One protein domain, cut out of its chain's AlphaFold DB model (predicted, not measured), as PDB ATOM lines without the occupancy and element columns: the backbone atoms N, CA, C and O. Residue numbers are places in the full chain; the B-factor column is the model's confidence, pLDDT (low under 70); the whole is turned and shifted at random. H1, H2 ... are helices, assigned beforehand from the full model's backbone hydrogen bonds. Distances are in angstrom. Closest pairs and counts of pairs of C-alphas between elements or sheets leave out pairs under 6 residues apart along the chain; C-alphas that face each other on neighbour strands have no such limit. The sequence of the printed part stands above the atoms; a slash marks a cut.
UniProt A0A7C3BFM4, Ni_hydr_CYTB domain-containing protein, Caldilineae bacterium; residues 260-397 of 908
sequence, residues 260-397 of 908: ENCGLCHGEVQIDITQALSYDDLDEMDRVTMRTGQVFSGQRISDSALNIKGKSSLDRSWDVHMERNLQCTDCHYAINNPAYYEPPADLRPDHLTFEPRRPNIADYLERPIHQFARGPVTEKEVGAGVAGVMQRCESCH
ATOM      1  N   GLU A 260     -52.005   5.835  12.900       90.62
ATOM      2  CA  GLU A 260     -53.081   6.465  13.671       90.62
ATOM      3  C   GLU A 260     -52.717   6.553  15.156       90.62
ATOM      4  O   GLU A 260     -52.857   7.618  15.755       90.62
ATOM      5  N   ASN A 261     -52.141   5.487  15.733       92.69
ATOM      6  CA  ASN A 261     -51.640   5.523  17.111       92.69
ATOM      7  C   ASN A 261     -50.558   6.602  17.300       92.69
ATOM      8  O   ASN A 261     -50.533   7.288  18.320       92.69
ATOM      9  N   CYS A 262     -49.665   6.768  16.318       91.31
ATOM     10  CA  CYS A 262     -48.632   7.808  16.348       91.31
ATOM     11  C   CYS A 262     -49.243   9.219  16.213       91.31
ATOM     12  O   CYS A 262     -48.777  10.164  16.855       91.31
ATOM     13  N   GLY A 263     -50.303   9.351  15.410       89.69
ATOM     14  CA  GLY A 263     -51.047  10.592  15.183       89.69
ATOM     15  C   GLY A 263     -51.636  11.196  16.454       89.69
ATOM     16  O   GLY A 263     -51.619  12.411  16.598       89.69
ATOM     17  N   LEU A 264     -51.998  10.362  17.439       89.06
ATOM     18  CA  LEU A 264     -52.541  10.790  18.740       89.06
ATOM     19  C   LEU A 264     -51.670  11.805  19.501       89.06
ATOM     20  O   LEU A 264     -52.170  12.457  20.418       89.06
ATOM     21  N   CYS A 265     -50.370  11.888  19.195       87.50
ATOM     22  CA  CYS A 265     -49.415  12.782  19.861       87.50
ATOM     23  C   CYS A 265     -48.572  13.636  18.896       87.50
ATOM     24  O   CYS A 265     -47.954  14.609  19.336       87.50
ATOM     25  N   HIS A 266     -48.462  13.259  17.616       86.56
ATOM     26  CA  HIS A 266     -47.521  13.888  16.686       86.56
ATOM     27  C   HIS A 266     -48.167  14.880  15.713       86.56
ATOM     28  O   HIS A 266     -47.534  15.895  15.420       86.56
ATOM     29  N   GLY A 267     -49.381  14.643  15.218       84.62
ATOM     30  CA  GLY A 267     -50.032  15.531  14.252       84.62
ATOM     31  C   GLY A 267     -51.069  14.833  13.384       84.62
ATOM     32  O   GLY A 267     -51.413  13.680  13.630       84.62
ATOM     33  N   GLU A 268     -51.489  15.526  12.326       88.56
ATOM     34  CA  GLU A 268     -52.584  15.106  11.455       88.56
ATOM     35  C   GLU A 268     -52.225  13.842  10.660       88.56
ATOM     36  O   GLU A 268     -51.439  13.882   9.698       88.56
ATOM     37  N   VAL A 269     -52.819  12.717  11.060       90.00
ATOM     38  CA  VAL A 269     -52.707  11.420  10.390       90.00
ATOM     39  C   VAL A 269     -54.081  11.007   9.869       90.00
ATOM     40  O   VAL A 269     -54.951  10.620  10.641       90.00
ATOM     41  N   GLN A 270     -54.246  11.003   8.544       87.69
ATOM     42  CA  GLN A 270     -55.486  10.585   7.883       87.69
ATOM     43  C   GLN A 270     -55.222   9.368   6.995       87.69
ATOM     44  O   GLN A 270     -54.760   9.500   5.854       87.69
ATOM     45  N   ILE A 271     -55.534   8.178   7.511       85.38
ATOM     46  CA  ILE A 271     -55.394   6.908   6.777       85.38
ATOM     47  C   ILE A 271     -56.680   6.541   6.029       85.38
ATOM     48  O   ILE A 271     -56.609   6.014   4.915       85.38
ATOM     49  N   ASP A 272     -57.855   6.873   6.579       86.50
ATOM     50  CA  ASP A 272     -59.125   6.669   5.879       86.50
ATOM     51  C   ASP A 272     -59.300   7.713   4.769       86.50
ATOM     52  O   ASP A 272     -59.764   8.831   4.978       86.50
ATOM     53  N   ILE A 273     -58.951   7.328   3.546       86.12
ATOM     54  CA  ILE A 273     -59.054   8.200   2.374       86.12
ATOM     55  C   ILE A 273     -60.499   8.563   1.992       86.12
ATOM     56  O   ILE A 273     -60.683   9.432   1.137       86.12
ATOM     57  N   THR A 274     -61.513   7.906   2.570       88.06
ATOM     58  CA  THR A 274     -62.928   8.205   2.299       88.06
ATOM     59  C   THR A 274     -63.433   9.422   3.070       88.06
ATOM     60  O   THR A 274     -64.385  10.072   2.626       88.06
ATOM     61  N   GLN A 275     -62.768   9.775   4.171       90.06
ATOM     62  CA  GLN A 275     -63.003  11.003   4.917       90.06
ATOM     63  C   GLN A 275     -62.080  12.104   4.391       90.06
ATOM     64  O   GLN A 275     -60.858  11.966   4.367       90.06
ATOM     65  N   ALA A 276     -62.669  13.207   3.934       91.50
ATOM     66  CA  ALA A 276     -61.912  14.354   3.447       91.50
ATOM     67  C   ALA A 276     -61.143  15.009   4.604       91.50
ATOM     68  O   ALA A 276     -61.760  15.411   5.588       91.50
ATOM     69  N   LEU A 277     -59.823  15.150   4.462       91.38
ATOM     70  CA  LEU A 277     -58.975  15.802   5.461       91.38
ATOM     71  C   LEU A 277     -59.416  17.256   5.676       91.38
ATOM     72  O   LEU A 277     -59.493  18.021   4.707       91.38
ATOM     73  N   SER A 278     -59.685  17.638   6.923       88.81
ATOM     74  CA  SER A 278     -60.113  18.985   7.329       88.81
ATOM     75  C   SER A 278     -59.216  19.519   8.443       88.81
ATOM     76  O   SER A 278     -58.521  18.751   9.094       88.81
ATOM     77  N   TYR A 279     -59.246  20.833   8.661       85.81
ATOM     78  CA  TYR A 279     -58.568  21.501   9.779       85.81
ATOM     79  C   TYR A 279     -59.550  22.072  10.803       85.81
ATOM     80  O   TYR A 279     -59.177  22.936  11.590       85.81
ATOM     81  N   ASP A 280     -60.798  21.597  10.796       77.19
ATOM     82  CA  ASP A 280     -61.810  22.027  11.768       77.19
ATOM     83  C   ASP A 280     -61.376  21.713  13.212       77.19
ATOM     84  O   ASP A 280     -61.600  22.527  14.106       77.19
ATOM     85  N   ASP A 281     -60.686  20.585  13.405       69.88
ATOM     86  CA  ASP A 281     -60.170  20.127  14.700       69.88
ATOM     87  C   ASP A 281     -58.659  20.374  14.866       69.88
ATOM     88  O   ASP A 281     -58.080  19.958  15.865       69.88
ATOM     89  N   LEU A 282     -58.017  21.069  13.911       74.56
ATOM     90  CA  LEU A 282     -56.573  21.321  13.944       74.56
ATOM     91  C   LEU A 282     -56.247  22.242  15.115       74.56
ATOM     92  O   LEU A 282     -56.547  23.432  15.043       74.56
ATOM     93  N   ASP A 283     -55.601  21.755  16.164       69.94
ATOM     94  CA  ASP A 283     -55.314  22.568  17.346       69.94
ATOM     95  C   ASP A 283     -53.828  22.524  17.756       69.94
ATOM     96  O   ASP A 283     -52.940  22.122  16.999       69.94
ATOM     97  N   GLU A 284     -53.508  23.038  18.948       63.28
ATOM     98  CA  GLU A 284     -52.137  23.015  19.477       63.28
ATOM     99  C   GLU A 284     -51.602  21.572  19.653       63.28
ATOM    100  O   GLU A 284     -50.388  21.370  19.788       63.28
ATOM    101  N   MET A 285     -52.484  20.563  19.663       62.50
ATOM    102  CA  MET A 285     -52.179  19.136  19.743       62.50
ATOM    103  C   MET A 285     -51.569  18.581  18.447       62.50
ATOM    104  O   MET A 285     -50.743  17.667  18.516       62.50
ATOM    105  N   ASP A 286     -51.795  19.223  17.298       75.69
ATOM    106  CA  ASP A 286     -51.253  18.802  16.001       75.69
ATOM    107  C   ASP A 286     -49.829  19.304  15.738       75.69
ATOM    108  O   ASP A 286     -49.514  19.941  14.726       75.69
ATOM    109  N   ARG A 287     -48.924  19.041  16.684       79.25
ATOM    110  CA  ARG A 287     -47.610  19.692  16.775       79.25
ATOM    111  C   ARG A 287     -46.790  19.653  15.497       79.25
ATOM    112  O   ARG A 287     -46.266  20.692  15.101       79.25
ATOM    113  N   VAL A 288     -46.606  18.491  14.875       88.75
ATOM    114  CA  VAL A 288     -45.785  18.380  13.663       88.75
ATOM    115  C   VAL A 288     -46.438  19.166  12.532       88.75
ATOM    116  O   VAL A 288     -45.765  19.989  11.910       88.75
ATOM    117  N   THR A 289     -47.740  18.994  12.314       89.88
ATOM    118  CA  THR A 289     -48.492  19.708  11.276       89.88
ATOM    119  C   THR A 289     -48.430  21.215  11.489       89.88
ATOM    120  O   THR A 289     -48.029  21.936  10.585       89.88
ATOM    121  N   MET A 290     -48.651  21.705  12.705       88.81
ATOM    122  CA  MET A 290     -48.575  23.135  13.007       88.81
ATOM    123  C   MET A 290     -47.155  23.692  12.909       88.81
ATOM    124  O   MET A 290     -46.952  24.808  12.428       88.81
ATOM    125  N   ARG A 291     -46.138  22.925  13.313       91.44
ATOM    126  CA  ARG A 291     -44.740  23.381  13.271       91.44
ATOM    127  C   ARG A 291     -44.137  23.361  11.874       91.44
ATOM    128  O   ARG A 291     -43.181  24.089  11.623       91.44
ATOM    129  N   THR A 292     -44.646  22.518  10.978       93.75
ATOM    130  CA  THR A 292     -43.961  22.199   9.716       93.75
ATOM    131  C   THR A 292     -44.850  22.152   8.480       93.75
ATOM    132  O   THR A 292     -44.334  22.144   7.367       93.75
ATOM    133  N   GLY A 293     -46.169  22.100   8.621       93.88
ATOM    134  CA  GLY A 293     -47.085  21.790   7.524       93.88
ATOM    135  C   GLY A 293     -46.963  20.346   7.021       93.88
ATOM    136  O   GLY A 293     -47.359  20.050   5.895       93.88
ATOM    137  N   GLN A 294     -46.367  19.435   7.797       94.38
ATOM    138  CA  GLN A 294     -46.321  18.015   7.440       94.38
ATOM    139  C   GLN A 294     -47.656  17.330   7.753       94.38
ATOM    140  O   GLN A 294     -48.204  17.518   8.837       94.38
ATOM    141  N   VAL A 295     -48.178  16.566   6.792       94.06
ATOM    142  CA  VAL A 295     -49.465  15.864   6.881       94.06
ATOM    143  C   VAL A 295     -49.231  14.403   6.522       94.06
ATOM    144  O   VAL A 295     -48.654  14.094   5.480       94.06
ATOM    145  N   PHE A 296     -49.680  13.489   7.369       93.56
ATOM    146  CA  PHE A 296     -49.440  12.063   7.187       93.56
ATOM    147  C   PHE A 296     -50.670  11.417   6.552       93.56
ATOM    148  O   PHE A 296     -51.510  10.827   7.228       93.56
ATOM    149  N   SER A 297     -50.810  11.554   5.231       94.25
ATOM    150  CA  SER A 297     -51.960  10.992   4.521       94.25
ATOM    151  C   SER A 297     -51.633  10.504   3.112       94.25
ATOM    152  O   SER A 297     -50.909  11.149   2.351       94.25
ATOM    153  N   GLY A 298     -52.222   9.363   2.747       94.38
ATOM    154  CA  GLY A 298     -52.245   8.865   1.371       94.38
ATOM    155  C   GLY A 298     -53.341   9.506   0.509       94.38
ATOM    156  O   GLY A 298     -53.384   9.268  -0.697       94.38
ATOM    157  N   GLN A 299     -54.228  10.318   1.101       95.00
ATOM    158  CA  GLN A 299     -55.291  11.021   0.383       95.00
ATOM    159  C   GLN A 299     -54.704  12.040  -0.598       95.00
ATOM    160  O   GLN A 299     -53.700  12.695  -0.310       95.00
ATOM    161  N   ARG A 300     -55.348  12.206  -1.760       95.38
ATOM    162  CA  ARG A 300     -54.983  13.262  -2.710       95.38
ATOM    163  C   ARG A 300     -55.283  14.632  -2.129       95.38
ATOM    164  O   ARG A 300     -56.343  14.848  -1.547       95.38
ATOM    165  N   ILE A 301     -54.405  15.594  -2.379       95.69
ATOM    166  CA  ILE A 301     -54.597  16.969  -1.902       95.69
ATOM    167  C   ILE A 301     -55.902  17.559  -2.467       95.69
ATOM    168  O   ILE A 301     -56.636  18.246  -1.747       95.69
ATOM    169  N   SER A 302     -56.242  17.234  -3.721       96.19
ATOM    170  CA  SER A 302     -57.503  17.623  -4.369       96.19
ATOM    171  C   SER A 302     -58.765  17.155  -3.643       96.19
ATOM    172  O   SER A 302     -59.804  17.800  -3.785       96.19
ATOM    173  N   ASP A 303     -58.672  16.067  -2.878       95.62
ATOM    174  CA  ASP A 303     -59.810  15.382  -2.259       95.62
ATOM    175  C   ASP A 303     -60.019  15.805  -0.793       95.62
ATOM    176  O   ASP A 303     -61.025  15.447  -0.186       95.62
ATOM    177  N   SER A 304     -59.103  16.610  -0.239       94.44
ATOM    178  CA  SER A 304     -59.245  17.212   1.095       94.44
ATOM    179  C   SER A 304     -60.486  18.115   1.194       94.44
ATOM    180  O   SER A 304     -61.067  18.512   0.185       94.44
ATOM    181  N   ALA A 305     -60.886  18.519   2.397       93.31
ATOM    182  CA  ALA A 305     -61.899  19.552   2.636       93.31
ATOM    183  C   ALA A 305     -61.313  20.981   2.604       93.31
ATOM    184  O   ALA A 305     -62.052  21.959   2.539       93.31
ATOM    185  N   LEU A 306     -59.985  21.113   2.557       92.50
ATOM    186  CA  LEU A 306     -59.269  22.385   2.687       92.50
ATOM    187  C   LEU A 306     -59.419  23.314   1.472       92.50
ATOM    188  O   LEU A 306     -59.430  22.866   0.321       92.50
ATOM    189  N   ASN A 307     -59.462  24.627   1.701       94.12
ATOM    190  CA  ASN A 307     -59.517  25.637   0.641       94.12
ATOM    191  C   ASN A 307     -58.109  25.965   0.105       94.12
ATOM    192  O   ASN A 307     -57.520  26.988   0.439       94.12
ATOM    193  N   ILE A 308     -57.547  25.066  -0.709       95.88
ATOM    194  CA  ILE A 308     -56.165  25.164  -1.209       95.88
ATOM    195  C   ILE A 308     -56.095  25.881  -2.566       95.88
ATOM    196  O   ILE A 308     -56.876  25.625  -3.490       95.88
ATOM    197  N   LYS A 309     -55.093  26.741  -2.739       96.25
ATOM    198  CA  LYS A 309     -54.805  27.422  -4.005       96.25
ATOM    199  C   LYS A 309     -54.472  26.420  -5.109       96.25
ATOM    200  O   LYS A 309     -53.548  25.623  -5.000       96.25
ATOM    201  N   GLY A 310     -55.239  26.465  -6.201       95.56
ATOM    202  CA  GLY A 310     -55.047  25.558  -7.340       95.56
ATOM    203  C   GLY A 310     -55.419  24.095  -7.063       95.56
ATOM    204  O   GLY A 310     -55.044  23.225  -7.849       95.56
ATOM    205  N   LYS A 311     -56.176  23.813  -5.993       95.50
ATOM    206  CA  LYS A 311     -56.522  22.466  -5.506       95.50
ATOM    207  C   LYS A 311     -56.930  21.455  -6.577       95.50
ATOM    208  O   LYS A 311     -56.489  20.314  -6.532       95.50
ATOM    209  N   SER A 312     -57.730  21.862  -7.564       95.06
ATOM    210  CA  SER A 312     -58.211  20.968  -8.630       95.06
ATOM    211  C   SER A 312     -57.099  20.376  -9.502       95.06
ATOM    212  O   SER A 312     -57.348  19.419 -10.225       95.06
ATOM    213  N   SER A 313     -55.903  20.971  -9.481       94.38
ATOM    214  CA  SER A 313     -54.726  20.491 -10.210       94.38
ATOM    215  C   SER A 313     -53.775  19.642  -9.364       94.38
ATOM    216  O   SER A 313     -52.807  19.136  -9.910       94.38
ATOM    217  N   LEU A 314     -54.033  19.478  -8.060       95.06
ATOM    218  CA  LEU A 314     -53.159  18.769  -7.121       95.06
ATOM    219  C   LEU A 314     -53.598  17.303  -6.964       95.06
ATOM    220  O   LEU A 314     -54.197  16.924  -5.960       95.06
ATOM    221  N   ASP A 315     -53.314  16.483  -7.975       93.50
ATOM    222  CA  ASP A 315     -53.749  15.077  -8.070       93.50
ATOM    223  C   ASP A 315     -52.845  14.057  -7.346       93.50
ATOM    224  O   ASP A 315     -53.142  12.856  -7.339       93.50
ATOM    225  N   ARG A 316     -51.770  14.520  -6.699       95.00
ATOM    226  CA  ARG A 316     -50.909  13.700  -5.833       95.00
ATOM    227  C   ARG A 316     -51.443  13.579  -4.406       95.00
ATOM    228  O   ARG A 316     -52.179  14.442  -3.928       95.00
ATOM    229  N   SER A 317     -50.985  12.538  -3.716       95.69
ATOM    230  CA  SER A 317     -51.130  12.369  -2.268       95.69
ATOM    231  C   SER A 317     -50.377  13.444  -1.476       95.69
ATOM    232  O   SER A 317     -49.429  14.059  -1.989       95.69
ATOM    233  N   TRP A 318     -50.783  13.661  -0.220       95.50
ATOM    234  CA  TRP A 318     -50.007  14.463   0.732       95.50
ATOM    235  C   TRP A 318     -48.602  13.875   0.891       95.50
ATOM    236  O   TRP A 318     -47.626  14.546   0.547       95.50
ATOM    237  N   ASP A 319     -48.499  12.587   1.232       95.88
ATOM    238  CA  ASP A 319     -47.237  11.849   1.321       95.88
ATOM    239  C   ASP A 319     -47.286  10.529   0.532       95.88
ATOM    240  O   ASP A 319     -48.149   9.672   0.753       95.88
ATOM    241  N   VAL A 320     -46.319  10.336  -0.372       95.81
ATOM    242  CA  VAL A 320     -46.210   9.111  -1.174       95.81
ATOM    243  C   VAL A 320     -45.977   7.864  -0.325       95.81
ATOM    244  O   VAL A 320     -46.409   6.782  -0.710       95.81
ATOM    245  N   HIS A 321     -45.312   7.975   0.823       94.75
ATOM    246  CA  HIS A 321     -45.066   6.821   1.685       94.75
ATOM    247  C   HIS A 321     -46.378   6.307   2.284       94.75
ATOM    248  O   HIS A 321     -46.631   5.102   2.265       94.75
ATOM    249  N   MET A 322     -47.255   7.227   2.688       93.31
ATOM    250  CA  MET A 322     -48.592   6.909   3.188       93.31
ATOM    251  C   MET A 322     -49.492   6.363   2.070       93.31
ATOM    252  O   MET A 322     -50.202   5.387   2.279       93.31
ATOM    253  N   GLU A 323     -49.400   6.903   0.845       94.25
ATOM    254  CA  GLU A 323     -50.074   6.344  -0.349       94.25
ATOM    255  C   GLU A 323     -49.667   4.881  -0.617       94.25
ATOM    256  O   GLU A 323     -50.449   4.087  -1.141       94.25
ATOM    257  N   ARG A 324     -48.431   4.511  -0.261       93.62
ATOM    258  CA  ARG A 324     -47.894   3.148  -0.398       93.62
ATOM    259  C   ARG A 324     -48.084   2.288   0.854       93.62
ATOM    260  O   ARG A 324     -47.541   1.186   0.889       93.62
ATOM    261  N   ASN A 325     -48.894   2.746   1.810       91.31
ATOM    262  CA  ASN A 325     -49.218   2.070   3.070       91.31
ATOM    263  C   ASN A 325     -48.008   1.786   3.974       91.31
ATOM    264  O   ASN A 325     -48.061   0.853   4.775       91.31
ATOM    265  N   LEU A 326     -46.925   2.564   3.856       92.31
ATOM    266  CA  LEU A 326     -45.856   2.521   4.854       92.31
ATOM    267  C   LEU A 326     -46.382   3.094   6.168       92.31
ATOM    268  O   LEU A 326     -46.977   4.171   6.184       92.31
ATOM    269  N   GLN A 327     -46.156   2.371   7.260       91.94
ATOM    270  CA  GLN A 327     -46.498   2.816   8.601       91.94
ATOM    271  C   GLN A 327     -45.375   3.669   9.185       91.94
ATOM    272  O   GLN A 327     -44.198   3.471   8.876       91.94
ATOM    273  N   CYS A 328     -45.711   4.573  10.106       91.56
ATOM    274  CA  CYS A 328     -44.708   5.358  10.832       91.56
ATOM    275  C   CYS A 328     -43.642   4.456  11.484       91.56
ATOM    276  O   CYS A 328     -42.451   4.762  11.434       91.56
ATOM    277  N   THR A 329     -44.052   3.306  12.027       91.44
ATOM    278  CA  THR A 329     -43.183   2.318  12.686       91.44
ATOM    279  C   THR A 329     -42.260   1.547  11.739       91.44
ATOM    280  O   THR A 329     -41.261   0.998  12.205       91.44
ATOM    281  N   ASP A 330     -42.513   1.551  10.425       90.94
ATOM    282  CA  ASP A 330     -41.604   0.950   9.439       90.94
ATOM    283  C   ASP A 330     -40.306   1.762   9.306       90.94
ATOM    284  O   ASP A 330     -39.234   1.204   9.062       90.94
ATOM    285  N   CYS A 331     -40.382   3.080   9.517       89.38
ATOM    286  CA  CYS A 331     -39.222   3.973   9.559       89.38
ATOM    287  C   CYS A 331     -38.750   4.237  10.999       89.38
ATOM    288  O   CYS A 331     -37.547   4.245  11.265       89.38
ATOM    289  N   HIS A 332     -39.688   4.390  11.936       90.50
ATOM    290  CA  HIS A 332     -39.454   4.648  13.359       90.50
ATOM    291  C   HIS A 332     -39.511   3.366  14.199       90.50
ATOM    292  O   HIS A 332     -40.188   3.289  15.224       90.50
ATOM    293  N   TYR A 333     -38.799   2.332  13.762       89.31
ATOM    294  CA  TYR A 333     -38.780   1.036  14.437       89.31
ATOM    295  C   TYR A 333     -38.032   1.094  15.780       89.31
ATOM    296  O   TYR A 333     -37.105   1.885  15.965       89.31
ATOM    297  N   ALA A 334     -38.385   0.211  16.719       90.44
ATOM    298  CA  ALA A 334     -37.600  -0.030  17.932       90.44
ATOM    299  C   ALA A 334     -36.165  -0.427  17.563       90.44
ATOM    300  O   ALA A 334     -35.975  -1.359  16.784       90.44
ATOM    301  N   ILE A 335     -35.143   0.231  18.117       87.75
ATOM    302  CA  ILE A 335     -33.748   0.029  17.675       87.75
ATOM    303  C   ILE A 335     -33.238  -1.411  17.843       87.75
ATOM    304  O   ILE A 335     -32.290  -1.804  17.169       87.75
ATOM    305  N   ASN A 336     -33.864  -2.214  18.710       89.38
ATOM    306  CA  ASN A 336     -33.555  -3.635  18.881       89.38
ATOM    307  C   ASN A 336     -34.449  -4.581  18.064       89.38
ATOM    308  O   ASN A 336     -34.398  -5.792  18.282       89.38
ATOM    309  N   ASN A 337     -35.236  -4.059  17.120       90.50
ATOM    310  CA  ASN A 337     -36.032  -4.863  16.202       90.50
ATOM    311  C   ASN A 337     -35.111  -5.799  15.389       90.50
ATOM    312  O   ASN A 337     -34.259  -5.308  14.643       90.50
ATOM    313  N   PRO A 338     -35.283  -7.135  15.460       89.81
ATOM    314  CA  PRO A 338     -34.413  -8.103  14.783       89.81
ATOM    315  C   PRO A 338     -34.260  -7.901  13.266       89.81
ATOM    316  O   PRO A 338     -33.226  -8.266  12.692       89.81
ATOM    317  N   ALA A 339     -35.272  -7.327  12.604       86.56
ATOM    318  CA  ALA A 339     -35.243  -7.068  11.166       86.56
ATOM    319  C   ALA A 339     -34.237  -5.963  10.800       86.56
ATOM    320  O   ALA A 339     -33.492  -6.102   9.825       86.56
ATOM    321  N   TYR A 340     -34.168  -4.918  11.626       82.75
ATOM    322  CA  TYR A 340     -33.433  -3.682  11.345       82.75
ATOM    323  C   TYR A 340     -32.222  -3.457  12.254       82.75
ATOM    324  O   TYR A 340     -31.466  -2.517  12.029       82.75
ATOM    325  N   TYR A 341     -32.029  -4.306  13.267       82.50
ATOM    326  CA  TYR A 341     -30.982  -4.143  14.267       82.50
ATOM    327  C   TYR A 341     -29.594  -4.024  13.635       82.50
ATOM    328  O   TYR A 341     -29.108  -4.945  12.965       82.50
ATOM    329  N   GLU A 342     -28.933  -2.918  13.961       74.56
ATOM    330  CA  GLU A 342     -27.503  -2.734  13.798       74.56
ATOM    331  C   GLU A 342     -26.879  -2.390  15.157       74.56
ATOM    332  O   GLU A 342     -27.426  -1.576  15.904       74.56
ATOM    333  N   PRO A 343     -25.738  -3.000  15.513       70.44
ATOM    334  CA  PRO A 343     -25.052  -2.681  16.747       70.44
ATOM    335  C   PRO A 343     -24.423  -1.286  16.639       70.44
ATOM    336  O   PRO A 343     -24.020  -0.881  15.542       70.44
ATOM    337  N   PRO A 344     -24.267  -0.579  17.770       68.00
ATOM    338  CA  PRO A 344     -23.498   0.658  17.836       68.00
ATOM    339  C   PRO A 344     -22.132   0.538  17.144       68.00
ATOM    340  O   PRO A 344     -21.491  -0.517  17.192       68.00
ATOM    341  N   ALA A 345     -21.683   1.617  16.495       66.50
ATOM    342  CA  ALA A 345     -20.477   1.613  15.662       66.50
ATOM    343  C   ALA A 345     -19.209   1.182  16.424       66.50
ATOM    344  O   ALA A 345     -18.348   0.518  15.861       66.50
ATOM    345  N   ASP A 346     -19.111   1.489  17.717       69.38
ATOM    346  CA  ASP A 346     -18.016   1.081  18.604       69.38
ATOM    347  C   ASP A 346     -18.010  -0.424  18.929       69.38
ATOM    348  O   ASP A 346     -16.965  -0.993  19.254       69.38
ATOM    349  N   LEU A 347     -19.160  -1.090  18.797       73.94
ATOM    350  CA  LEU A 347     -19.333  -2.536  18.984       73.94
ATOM    351  C   LEU A 347     -19.331  -3.318  17.659       73.94
ATOM    352  O   LEU A 347     -19.361  -4.560  17.665       73.94
ATOM    353  N   ARG A 348     -19.281  -2.607  16.526       76.00
ATOM    354  CA  ARG A 348     -19.260  -3.164  15.173       76.00
ATOM    355  C   ARG A 348     -17.831  -3.163  14.621       76.00
ATOM    356  O   ARG A 348     -17.298  -2.108  14.306       76.00
ATOM    357  N   PRO A 349     -17.195  -4.332  14.435       81.50
ATOM    358  CA  PRO A 349     -15.908  -4.388  13.755       81.50
ATOM    359  C   PRO A 349     -16.008  -3.861  12.314       81.50
ATOM    360  O   PRO A 349     -16.821  -4.360  11.538       81.50
ATOM    361  N   ASP A 350     -15.115  -2.941  11.933       81.25
ATOM    362  CA  ASP A 350     -15.105  -2.261  10.621       81.25
ATOM    363  C   ASP A 350     -15.100  -3.206   9.403       81.25
ATOM    364  O   ASP A 350     -15.478  -2.825   8.297       81.25
ATOM    365  N   HIS A 351     -14.653  -4.452   9.583       84.44
ATOM    366  CA  HIS A 351     -14.570  -5.451   8.516       84.44
ATOM    367  C   HIS A 351     -15.876  -6.234   8.287       84.44
ATOM    368  O   HIS A 351     -15.940  -7.024   7.342       84.44
ATOM    369  N   LEU A 352     -16.902  -6.068   9.134       79.56
ATOM    370  CA  LEU A 352     -18.184  -6.763   8.990       79.56
ATOM    371  C   LEU A 352     -19.144  -5.989   8.080       79.56
ATOM    372  O   LEU A 352     -19.714  -4.958   8.447       79.56
ATOM    373  N   THR A 353     -19.401  -6.556   6.904       77.69
ATOM    374  CA  THR A 353     -20.427  -6.070   5.970       77.69
ATOM    375  C   THR A 353     -21.846  -6.459   6.388       77.69
ATOM    376  O   THR A 353     -22.800  -5.809   5.976       77.69
ATOM    377  N   PHE A 354     -21.991  -7.491   7.220       80.38
ATOM    378  CA  PHE A 354     -23.264  -7.970   7.751       80.38
ATOM    379  C   PHE A 354     -23.104  -8.340   9.226       80.38
ATOM    380  O   PHE A 354     -22.146  -9.029   9.580       80.38
ATOM    381  N   GLU A 355     -24.045  -7.910  10.072       82.44
ATOM    382  CA  GLU A 355     -24.079  -8.273  11.490       82.44
ATOM    383  C   GLU A 355     -25.021  -9.469  11.739       82.44
ATOM    384  O   GLU A 355     -26.246  -9.296  11.683       82.44
ATOM    385  N   PRO A 356     -24.484 -10.668  12.049       82.50
ATOM    386  CA  PRO A 356     -25.298 -11.823  12.419       82.50
ATOM    387  C   PRO A 356     -25.755 -11.828  13.890       82.50
ATOM    388  O   PRO A 356     -26.672 -12.577  14.221       82.50
ATOM    389  N   ARG A 357     -25.142 -11.045  14.793       85.19
ATOM    390  CA  ARG A 357     -25.471 -11.016  16.234       85.19
ATOM    391  C   ARG A 357     -26.691 -10.132  16.505       85.19
ATOM    392  O   ARG A 357     -26.556  -9.034  17.036       85.19
ATOM    393  N   ARG A 358     -27.878 -10.598  16.125       85.44
ATOM    394  CA  ARG A 358     -29.142  -9.871  16.322       85.44
ATOM    395  C   ARG A 358     -29.966 -10.489  17.455       85.44
ATOM    396  O   ARG A 358     -29.850 -11.701  17.665       85.44
ATOM    397  N   PRO A 359     -30.799  -9.705  18.165       86.56
ATOM    398  CA  PRO A 359     -31.789 -10.260  19.083       86.56
ATOM    399  C   PRO A 359     -32.671 -11.281  18.363       86.56
ATOM    400  O   PRO A 359     -33.007 -11.104  17.189       86.56
ATOM    401  N   ASN A 360     -33.036 -12.363  19.046       89.81
ATOM    402  CA  ASN A 360     -34.032 -13.281  18.506       89.81
ATOM    403  C   ASN A 360     -35.445 -12.699  18.721       89.81
ATOM    404  O   ASN A 360     -35.638 -11.797  19.536       89.81
ATOM    405  N   ILE A 361     -36.439 -13.205  17.986       90.31
ATOM    406  CA  ILE A 361     -37.798 -12.649  18.040       90.31
ATOM    407  C   ILE A 361     -38.469 -12.822  19.410       90.31
ATOM    408  O   ILE A 361     -39.209 -11.941  19.821       90.31
ATOM    409  N   ALA A 362     -38.196 -13.911  20.135       89.44
ATOM    410  CA  ALA A 362     -38.764 -14.135  21.462       89.44
ATOM    411  C   ALA A 362     -38.192 -13.141  22.484       89.44
ATOM    412  O   ALA A 362     -38.958 -12.516  23.210       89.44
ATOM    413  N   ASP A 363     -36.872 -12.922  22.464       90.19
ATOM    414  CA  ASP A 363     -36.214 -11.919  23.309       90.19
ATOM    415  C   ASP A 363     -36.732 -10.510  22.991       90.19
ATOM    416  O   ASP A 363     -36.941  -9.710  23.896       90.19
ATOM    417  N   TYR A 364     -36.953 -10.200  21.708       91.69
ATOM    418  CA  TYR A 364     -37.510  -8.914  21.287       91.69
ATOM    419  C   TYR A 364     -38.959  -8.727  21.746       91.69
ATOM    420  O   TYR A 364     -39.315  -7.627  22.149       91.69
ATOM    421  N   LEU A 365     -39.785  -9.777  21.705       89.25
ATOM    422  CA  LEU A 365     -41.160  -9.708  22.196       89.25
ATOM    423  C   LEU A 365     -41.199  -9.513  23.714       89.25
ATOM    424  O   LEU A 365     -41.986  -8.702  24.184       89.25
ATOM    425  N   GLU A 366     -40.336 -10.182  24.481       92.56
ATOM    426  CA  GLU A 366     -40.242  -9.964  25.932       92.56
ATOM    427  C   GLU A 366     -39.651  -8.578  26.256       92.56
ATOM    428  O   GLU A 366     -40.123  -7.903  27.168       92.56
ATOM    429  N   ARG A 367     -38.626  -8.132  25.518       93.12
ATOM    430  CA  ARG A 367     -37.802  -6.951  25.847       93.12
ATOM    431  C   ARG A 367     -37.648  -5.972  24.671       93.12
ATOM    432  O   ARG A 367     -36.517  -5.689  24.256       93.12
ATOM    433  N   PRO A 368     -38.737  -5.419  24.109       91.06
ATOM    434  CA  PRO A 368     -38.643  -4.426  23.045       91.06
ATOM    435  C   PRO A 368     -38.140  -3.092  23.611       91.06
ATOM    436  O   PRO A 368     -38.768  -2.481  24.475       91.06
ATOM    437  N   ILE A 369     -37.019  -2.587  23.105       88.88
ATOM    438  CA  ILE A 369     -36.510  -1.276  23.510       88.88
ATOM    439  C   ILE A 369     -37.369  -0.206  22.829       88.88
ATOM    440  O   ILE A 369     -37.356  -0.077  21.609       88.88
ATOM    441  N   HIS A 370     -38.084   0.601  23.614       91.06
ATOM    442  CA  HIS A 370     -38.943   1.694  23.128       91.06
ATOM    443  C   HIS A 370     -38.167   2.998  22.865       91.06
ATOM    444  O   HIS A 370     -38.676   4.119  22.958       91.06
ATOM    445  N   GLN A 371     -36.898   2.846  22.489       87.75
ATOM    446  CA  GLN A 371     -36.144   3.865  21.781       87.75
ATOM    447  C   GLN A 371     -36.359   3.613  20.291       87.75
ATOM    448  O   GLN A 371     -35.930   2.591  19.755       87.75
ATOM    449  N   PHE A 372     -37.059   4.534  19.638       88.06
ATOM    450  CA  PHE A 372     -37.397   4.423  18.226       88.06
ATOM    451  C   PHE A 372     -36.335   5.093  17.358       88.06
ATOM    452  O   PHE A 372     -35.793   6.147  17.707       88.06
ATOM    453  N   ALA A 373     -36.023   4.462  16.228       86.56
ATOM    454  CA  ALA A 373     -35.106   4.992  15.239       86.56
ATOM    455  C   ALA A 373     -35.604   6.356  14.740       86.56
ATOM    456  O   ALA A 373     -36.797   6.562  14.517       86.56
ATOM    457  N   ARG A 374     -34.687   7.308  14.553       79.56
ATOM    458  CA  ARG A 374     -35.023   8.622  13.991       79.56
ATOM    459  C   ARG A 374     -33.939   9.147  13.066       79.56
ATOM    460  O   ARG A 374     -32.759   8.816  13.216       79.56
ATOM    461  N   GLY A 375     -34.349   9.977  12.112       74.69
ATOM    462  CA  GLY A 375     -33.436  10.686  11.223       74.69
ATOM    463  C   GLY A 375     -32.613  11.754  11.953       74.69
ATOM    464  O   GLY A 375     -32.834  12.027  13.139       74.69
ATOM    465  N   PRO A 376     -31.659  12.390  11.255       63.50
ATOM    466  CA  PRO A 376     -30.964  13.571  11.749       63.50
ATOM    467  C   PRO A 376     -31.933  14.765  11.741       63.50
ATOM    468  O   PRO A 376     -31.921  15.577  10.826       63.50
ATOM    469  N   VAL A 377     -32.817  14.856  12.733       63.81
ATOM    470  CA  VAL A 377     -33.684  16.029  12.930       63.81
ATOM    471  C   VAL A 377     -32.972  17.088  13.768       63.81
ATOM    472  O   VAL A 377     -32.110  16.777  14.596       63.81
ATOM    473  N   THR A 378     -33.317  18.347  13.520       59.31
ATOM    474  CA  THR A 378     -32.754  19.526  14.188       59.31
ATOM    475  C   THR A 378     -33.161  19.627  15.652       59.31
ATOM    476  O   THR A 378     -32.346  20.025  16.489       59.31
ATOM    477  N   GLU A 379     -34.375  19.197  15.991       60.00
ATOM    478  CA  GLU A 379     -34.826  19.101  17.373       60.00
ATOM    479  C   GLU A 379     -34.207  17.874  18.061       60.00
ATOM    480  O   GLU A 379     -34.451  16.720  17.706       60.00
ATOM    481  N   LYS A 380     -33.411  18.101  19.111       53.16
ATOM    482  CA  LYS A 380     -32.885  17.023  19.967       53.16
ATOM    483  C   LYS A 380     -33.885  16.513  21.012       53.16
ATOM    484  O   LYS A 380     -33.502  15.704  21.850       53.16
ATOM    485  N   GLU A 381     -35.159  16.888  20.886       52.44
ATOM    486  CA  GLU A 381     -36.285  16.527  21.768       52.44
ATOM    487  C   GLU A 381     -36.610  15.020  21.798       52.44
ATOM    488  O   GLU A 381     -37.656  14.653  22.306       52.44
ATOM    489  N   VAL A 382     -35.767  14.141  21.236       53.06
ATOM    490  CA  VAL A 382     -36.042  12.699  21.070       53.06
ATOM    491  C   VAL A 382     -34.801  11.829  21.371       53.06
ATOM    492  O   VAL A 382     -34.558  10.803  20.742       53.06
ATOM    493  N   GLY A 383     -33.955  12.256  22.314       56.31
ATOM    494  CA  GLY A 383     -32.819  11.473  22.824       56.31
ATOM    495  C   GLY A 383     -31.585  11.484  21.919       56.31
ATOM    496  O   GLY A 383     -31.629  11.107  20.745       56.31
ATOM    497  N   ALA A 384     -30.441  11.916  22.455       55.50
ATOM    498  CA  ALA A 384     -29.201  12.075  21.689       55.50
ATOM    499  C   ALA A 384     -28.621  10.746  21.156       55.50
ATOM    500  O   ALA A 384     -27.950  10.754  20.128       55.50
ATOM    501  N   GLY A 385     -28.908   9.615  21.814       60.03
ATOM    502  CA  GLY A 385     -28.322   8.304  21.500       60.03
ATOM    503  C   GLY A 385     -28.903   7.562  20.287       60.03
ATOM    504  O   GLY A 385     -28.299   6.591  19.851       60.03
ATOM    505  N   VAL A 386     -30.039   8.003  19.732       63.72
ATOM    506  CA  VAL A 386     -30.710   7.339  18.585       63.72
ATOM    507  C   VAL A 386     -30.818   8.210  17.331       63.72
ATOM    508  O   VAL A 386     -31.442   7.824  16.341       63.72
ATOM    509  N   ALA A 387     -30.206   9.395  17.354       63.38
ATOM    510  CA  ALA A 387     -30.162  10.281  16.199       63.38
ATOM    511  C   ALA A 387     -29.386   9.629  15.044       63.38
ATOM    512  O   ALA A 387     -28.223   9.266  15.207       63.38
ATOM    513  N   GLY A 388     -30.012   9.524  13.870       69.12
ATOM    514  CA  GLY A 388     -29.364   8.985  12.671       69.12
ATOM    515  C   GLY A 388     -29.336   7.460  12.576       69.12
ATOM    516  O   GLY A 388     -28.656   6.942  11.698       69.12
ATOM    517  N   VAL A 389     -30.068   6.753  13.446       77.88
ATOM    518  CA  VAL A 389     -30.249   5.290  13.360       77.88
ATOM    519  C   VAL A 389     -31.294   4.917  12.300       77.88
ATOM    520  O   VAL A 389     -31.245   3.833  11.726       77.88
ATOM    521  N   MET A 390     -32.238   5.818  12.006       84.38
ATOM    522  CA  MET A 390     -33.233   5.597  10.956       84.38
ATOM    523  C   MET A 390     -32.568   5.460   9.588       84.38
ATOM    524  O   MET A 390     -31.653   6.212   9.245       84.38
ATOM    525  N   GLN A 391     -33.081   4.525   8.792       83.50
ATOM    526  CA  GLN A 391     -32.652   4.352   7.410       83.50
ATOM    527  C   GLN A 391     -32.955   5.621   6.603       83.50
ATOM    528  O   GLN A 391     -34.018   6.224   6.748       83.50
ATOM    529  N   ARG A 392     -32.010   6.041   5.759       86.06
ATOM    530  CA  ARG A 392     -32.188   7.207   4.881       86.06
ATOM    531  C   ARG A 392     -32.847   6.789   3.571       86.06
ATOM    532  O   ARG A 392     -32.927   5.601   3.261       86.06
ATOM    533  N   CYS A 393     -33.279   7.764   2.774       90.25
ATOM    534  CA  CYS A 393     -33.925   7.505   1.489       90.25
ATOM    535  C   CYS A 393     -33.093   6.561   0.606       90.25
ATOM    536  O   CYS A 393     -33.637   5.626   0.030       90.25
ATOM    537  N   GLU A 394     -31.774   6.747   0.538       88.25
ATOM    538  CA  GLU A 394     -30.885   5.929  -0.291       88.25
ATOM    539  C   GLU A 394     -30.620   4.512   0.246       88.25
ATOM    540  O   GLU A 394     -30.078   3.682  -0.483       88.25
ATOM    541  N   SER A 395     -31.012   4.212   1.490       84.81
ATOM    542  CA  SER A 395     -31.009   2.838   2.009       84.81
ATOM    543  C   SER A 395     -32.114   1.989   1.371       84.81
ATOM    544  O   SER A 395     -31.959   0.776   1.244       84.81
ATOM    545  N   CYS A 396     -33.218   2.623   0.959       88.94
ATOM    546  CA  CYS A 396     -34.376   1.964   0.348       88.94
ATOM    547  C   CYS A 396     -34.487   2.236  -1.163       88.94
ATOM    548  O   CYS A 396     -35.021   1.412  -1.904       88.94
ATOM    549  N   HIS A 397     -33.977   3.378  -1.632       92.31
ATOM    550  CA  HIS A 397     -34.081   3.830  -3.017       92.31
ATOM    551  C   HIS A 397     -32.714   3.900  -3.700       92.31
ATOM    552  O   HIS A 397     -31.826   4.641  -3.281       92.31
TER     553      HIS A 397
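This is residues 260 to 397 of the 908 residues of the protein "Ni_hydr_CYTB domain-containing protein" of Caldilineae bacterium (UniProt A0A7C3BFM4). With little regular structure, loops wind into two loose lobes, one holding H1, H2 and H3, the other H5 and H6, with H4 between. Residues 345 to 353 stick out. The printed part has 138 residues, 31 in six helices, H1 to H6, with no named strand: all helix. It is loose, radius of gyration of the C-alphas 18.2 A, spanning 54 by 30 by 30 A.

H1, residues 260 to 266, begins at C-alpha 260 (-53.081, 6.465, 13.671) and is 9.8 A long. H2 is 287 to 292, H3 320 to 323, H4 328 to 331, H5 361 to 366, and H6 393 to 396, ending at (-34.376, 1.964, 0.348).

H1 and H2 only just touch, with 3 pairs of C-alphas within 8 A, the closest His 266 and Val 288, 5.7 A. H3 to H6 touch no helix. Every O i to N i+4 pair is within hydrogen-bond range in H2 and H5, 2 of 3 in H1.

The printed part has no cut. H3 to H4 is a tight link, the others long. Residues 376 to 388 are among those under pLDDT 70.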